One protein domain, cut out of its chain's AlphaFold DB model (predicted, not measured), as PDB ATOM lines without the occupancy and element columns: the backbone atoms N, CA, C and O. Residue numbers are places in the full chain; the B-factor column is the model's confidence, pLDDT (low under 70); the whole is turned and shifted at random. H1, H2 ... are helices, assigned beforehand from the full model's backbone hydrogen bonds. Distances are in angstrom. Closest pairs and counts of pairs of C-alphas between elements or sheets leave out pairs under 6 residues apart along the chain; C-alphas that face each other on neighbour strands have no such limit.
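This is residues 197 to 236 of the 423 residues of an uncharacterized protein of Pseudomonas sagittaria (UniProt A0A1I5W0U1). A long helix, H3, runs along one side of a small body, and the short helices H1 and H2 lie over it; H1 packs on residues 227 to 231 of H3 at a steep tilt. The link from H1 loops out before the chain returns to H2. The printed part has 40 residues with three named helices, H1, H2, H3 along the chain, and no named strand: all helix. It is compact, with a radius of gyration of the C-alphas of 9.1 A and spans of 26 by 17 by 16 A.

H1, residues 197 to 204, begins at C-alpha 197 (138.281, 103.229, 81.022) and measures 10.3 A. H2 is residues 214 to 218. H3, residues 224 to 235, measures 16.3 A and ends at C-alpha 235 (138.905, 118.659, 88.117).

H1 and H3 touch, the closest C-alphas being those of Val 199 and Thr 228, 6.5 A apart, at a steep tilt of 44 degrees, the same way. H1 and H2 are close but not clearly touching, their closest C-alphas Ile 200 and Met 217 at 6.8 A. In H1, H2 and H3 every O i to N i+4 pair is within hydrogen-bond range.

The printed part has no cut, and no printed residue is under 70.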
ATOM      1  N   GLN A 197     136.893 103.287  81.458       94.50
ATOM      2  CA  GLN A 197     138.281 103.229  81.022       94.50
ATOM      3  C   GLN A 197     138.860 104.632  80.788       94.50
ATOM      4  O   GLN A 197     139.966 104.911  81.233       94.50
ATOM      5  N   ALA A 198     138.107 105.538  80.161       93.38
ATOM      6  CA  ALA A 198     138.548 106.913  79.941       93.38
ATOM      7  C   ALA A 198     138.795 107.675  81.259       93.38
ATOM      8  O   ALA A 198     139.691 108.517  81.335       93.38
ATOM      9  N   VAL A 199     138.012 107.390  82.306       92.88
ATOM     10  CA  VAL A 199     138.233 107.941  83.649       92.88
ATOM     11  C   VAL A 199     139.474 107.329  84.299       92.88
ATOM     12  O   VAL A 199     140.285 108.082  84.829       92.88
ATOM     13  N   ILE A 200     139.669 106.010  84.211       94.38
ATOM     14  CA  ILE A 200     140.870 105.332  84.733       94.38
ATOM     15  C   ILE A 200     142.137 105.866  84.057       94.38
ATOM     16  O   ILE A 200     143.107 106.175  84.746       94.38
ATOM     17  N   ASP A 201     142.132 106.038  82.735       94.19
ATOM     18  CA  ASP A 201     143.269 106.597  81.995       94.19
ATOM     19  C   ASP A 201     143.610 108.011  82.473       94.19
ATOM     20  O   ASP A 201     144.780 108.358  82.644       94.19
ATOM     21  N   TRP A 202     142.578 108.830  82.700       94.50
ATOM     22  CA  TRP A 202     142.744 110.190  83.197       94.50
ATOM     23  C   TRP A 202     143.306 110.205  84.621       94.50
ATOM     24  O   TRP A 202     144.257 110.935  84.881       94.50
ATOM     25  N   LEU A 203     142.753 109.380  85.516       94.25
ATOM     26  CA  LEU A 203     143.210 109.260  86.901       94.25
ATOM     27  C   LEU A 203     144.653 108.748  86.962       94.25
ATOM     28  O   LEU A 203     145.466 109.316  87.672       94.25
ATOM     29  N   THR A 204     145.008 107.758  86.141       93.94
ATOM     30  CA  THR A 204     146.373 107.204  86.073       93.94
ATOM     31  C   THR A 204     147.405 108.240  85.613       93.94
ATOM     32  O   THR A 204     148.566 108.181  86.006       93.94
ATOM     33  N   ALA A 205     147.000 109.198  84.775       93.25
ATOM     34  CA  ALA A 205     147.855 110.303  84.342       93.25
ATOM     35  C   ALA A 205     147.855 111.497  85.317       93.25
ATOM     36  O   ALA A 205     148.611 112.448  85.115       93.25
ATOM     37  N   CYS A 206     146.993 111.484  86.337       91.81
ATOM     38  CA  CYS A 206     146.851 112.558  87.309       91.81
ATOM     39  C   CYS A 206     147.856 112.379  88.455       91.81
ATOM     40  O   CYS A 206     148.032 111.285  88.979       91.81
ATOM     41  N   THR A 207     148.507 113.468  88.867       92.00
ATOM     42  CA  THR A 207     149.478 113.474  89.977       92.00
ATOM     43  C   THR A 207     148.839 113.801  91.332       92.00
ATOM     44  O   THR A 207     149.553 114.117  92.280       92.00
ATOM     45  N   ASP A 208     147.506 113.803  91.426       93.56
ATOM     46  CA  ASP A 208     146.788 114.135  92.659       93.56
ATOM     47  C   ASP A 208     146.898 112.981  93.678       93.56
ATOM     48  O   ASP A 208     146.620 111.831  93.329       93.56
ATOM     49  N   PRO A 209     147.273 113.253  94.943       93.88
ATOM     50  CA  PRO A 209     147.484 112.217  95.957       93.88
ATOM     51  C   PRO A 209     146.210 111.452  96.351       93.88
ATOM     52  O   PRO A 209     146.308 110.399  96.975       93.88
ATOM     53  N   ARG A 210     145.016 111.955  96.009       92.56
ATOM     54  CA  ARG A 210     143.737 111.268  96.255       92.56
ATOM     55  C   ARG A 210     143.464 110.145  95.255       92.56
ATOM     56  O   ARG A 210     142.526 109.376  95.459       92.56
ATOM     57  N   VAL A 211     144.220 110.070  94.157       93.12
ATOM     58  CA  VAL A 211     144.047 109.027  93.142       93.12
ATOM     59  C   VAL A 211     144.405 107.663  93.748       93.12
ATOM     60  O   VAL A 211     145.531 107.481  94.211       93.12
ATOM     61  N   PRO A 212     143.475 106.689  93.754       92.38
ATOM     62  CA  PRO A 212     143.749 105.358  94.283       92.38
ATOM     63  C   PRO A 212     144.690 104.568  93.365       92.38
ATOM     64  O   PRO A 212     144.882 104.906  92.195       92.38
ATOM     65  N   SER A 213     145.257 103.473  93.883       92.62
ATOM     66  CA  SER A 213     146.115 102.600  93.077       92.62
ATOM     67  C   SER A 213     145.353 101.983  91.898       92.62
ATOM     68  O   SER A 213     144.119 101.877  91.893       92.62
ATOM     69  N   LEU A 214     146.100 101.546  90.885       89.56
ATOM     70  CA  LEU A 214     145.526 100.957  89.678       89.56
ATOM     71  C   LEU A 214     144.717  99.687  89.991       89.56
ATOM     72  O   LEU A 214     143.671  99.464  89.385       89.56
ATOM     73  N   GLU A 215     145.153  98.892  90.970       90.06
ATOM     74  CA  GLU A 215     144.435  97.703  91.437       90.06
ATOM     75  C   GLU A 215     143.047  98.065  91.975       90.06
ATOM     76  O   GLU A 215     142.056  97.462  91.568       90.06
ATOM     77  N   VAL A 216     142.956  99.102  92.815       90.75
ATOM     78  CA  VAL A 216     141.687  99.568  93.397       90.75
ATOM     79  C   VAL A 216     140.756 100.129  92.321       90.75
ATOM     80  O   VAL A 216     139.551  99.881  92.345       90.75
ATOM     81  N   MET A 217     141.292 100.853  91.333       91.50
ATOM     82  CA  MET A 217     140.497 101.361  90.208       91.50
ATOM     83  C   MET A 217     139.936 100.248  89.312       91.50
ATOM     84  O   MET A 217     138.860 100.402  88.727       91.50
ATOM     85  N   HIS A 218     140.644  99.124  89.188       87.06
ATOM     86  CA  HIS A 218     140.187  97.963  88.424       87.06
ATOM     87  C   HIS A 218     139.343  96.975  89.234       87.06
ATOM     88  O   HIS A 218     138.784  96.054  88.636       87.06
ATOM     89  N   ASP A 219     139.200  97.186  90.542       88.00
ATOM     90  CA  ASP A 219     138.352  96.358  91.393       88.00
ATOM     91  C   ASP A 219     136.884  96.391  90.903       88.00
ATOM     92  O   ASP A 219     136.349  97.477  90.632       88.00
ATOM     93  N   PRO A 220     136.214  95.229  90.771       82.75
ATOM     94  CA  PRO A 220     134.806  95.152  90.378       82.75
ATOM     95  C   PRO A 220     133.842  95.921  91.294       82.75
ATOM     96  O   PRO A 220     132.796  96.368  90.826       82.75
ATOM     97  N   ASN A 221     134.182  96.094  92.574       88.25
ATOM     98  CA  ASN A 221     133.380  96.825  93.556       88.25
ATOM     99  C   ASN A 221     133.526  98.345  93.411       88.25
ATOM    100  O   ASN A 221     132.651  99.105  93.831       88.25
ATOM    101  N   THR A 222     134.606  98.815  92.787       88.56
ATOM    102  CA  THR A 222     134.782 100.232  92.476       88.56
ATOM    103  C   THR A 222     133.871 100.587  91.307       88.56
ATOM    104  O   THR A 222     134.096 100.137  90.186       88.56
ATOM    105  N   THR A 223     132.837 101.402  91.525       88.62
ATOM    106  CA  THR A 223     131.840 101.719  90.490       88.62
ATOM    107  C   THR A 223     132.319 102.799  89.513       88.62
ATOM    108  O   THR A 223     133.165 103.636  89.818       88.62
ATOM    109  N   THR A 224     131.766 102.817  88.297       89.25
ATOM    110  CA  THR A 224     132.053 103.898  87.332       89.25
ATOM    111  C   THR A 224     131.595 105.260  87.863       89.25
ATOM    112  O   THR A 224     132.238 106.275  87.594       89.25
ATOM    113  N   VAL A 225     130.519 105.280  88.657       87.56
ATOM    114  CA  VAL A 225     129.991 106.488  89.301       87.56
ATOM    115  C   VAL A 225     130.986 107.043  90.319       87.56
ATOM    116  O   VAL A 225     131.270 108.236  90.277       87.56
ATOM    117  N   SER A 226     131.575 106.201  91.180       89.69
ATOM    118  CA  SER A 226     132.547 106.669  92.178       89.69
ATOM    119  C   SER A 226     133.811 107.235  91.528       89.69
ATOM    120  O   SER A 226     134.264 108.313  91.909       89.69
ATOM    121  N   LEU A 227     134.330 106.578  90.485       92.31
ATOM    122  CA  LEU A 227     135.483 107.070  89.723       92.31
ATOM    123  C   LEU A 227     135.181 108.393  89.006       92.31
ATOM    124  O   LEU A 227     136.010 109.302  88.987       92.31
ATOM    125  N   THR A 228     133.988 108.517  88.420       90.44
ATOM    126  CA  THR A 228     133.569 109.749  87.736       90.44
ATOM    127  C   THR A 228     133.399 110.891  88.734       90.44
ATOM    128  O   THR A 228     133.860 111.997  88.464       90.44
ATOM    129  N   LYS A 229     132.821 110.617  89.910       90.50
ATOM    130  CA  LYS A 229     132.710 111.581  91.010       90.50
ATOM    131  C   LYS A 229     134.088 112.071  91.458       90.50
ATOM    132  O   LYS A 229     134.302 113.278  91.495       90.50
ATOM    133  N   LEU A 230     135.036 111.158  91.684       92.00
ATOM    134  CA  LEU A 230     136.414 111.506  92.043       92.00
ATOM    135  C   LEU A 230     137.070 112.400  90.978       92.00
ATOM    136  O   LEU A 230     137.672 113.421  91.302       92.00
ATOM    137  N   LYS A 231     136.915 112.069  89.688       92.62
ATOM    138  CA  LYS A 231     137.407 112.914  88.589       92.62
ATOM    139  C   LYS A 231     136.789 114.316  88.622       92.62
ATOM    140  O   LYS A 231     137.505 115.297  88.412       92.62
ATOM    141  N   SER A 232     135.487 114.437  88.866       90.25
ATOM    142  CA  SER A 232     134.803 115.732  88.970       90.25
ATOM    143  C   SER A 232     135.299 116.550  90.167       90.25
ATOM    144  O   SER A 232     135.575 117.737  90.014       90.25
ATOM    145  N   GLU A 233     135.508 115.912  91.323       91.12
ATOM    146  CA  GLU A 233     136.059 116.543  92.533       91.12
ATOM    147  C   GLU A 233     137.500 117.038  92.338       91.12
ATOM    148  O   GLU A 233     137.847 118.120  92.807       91.12
ATOM    149  N   ILE A 234     138.345 116.279  91.630       92.62
ATOM    150  CA  ILE A 234     139.723 116.700  91.326       92.62
ATOM    151  C   ILE A 234     139.735 117.817  90.275       92.62
ATOM    152  O   ILE A 234     140.501 118.770  90.387       92.62
ATOM    153  N   SER A 235     138.901 117.709  89.239       90.06
ATOM    154  CA  SER A 235     138.905 118.659  88.117       90.06
ATOM    155  C   SER A 235     138.099 119.939  88.359       90.06
ATOM    156  O   SER A 235     138.209 120.868  87.557       90.06
ATOM    157  N   GLY A 236     137.279 119.992  89.414       86.75
ATOM    158  CA  GLY A 236     136.398 121.122  89.722       86.75
ATOM    159  C   GLY A 236     135.268 121.332  88.706       86.75
ATOM    160  O   GLY A 236     134.645 122.391  88.694       86.75
TER     161      GLY A 236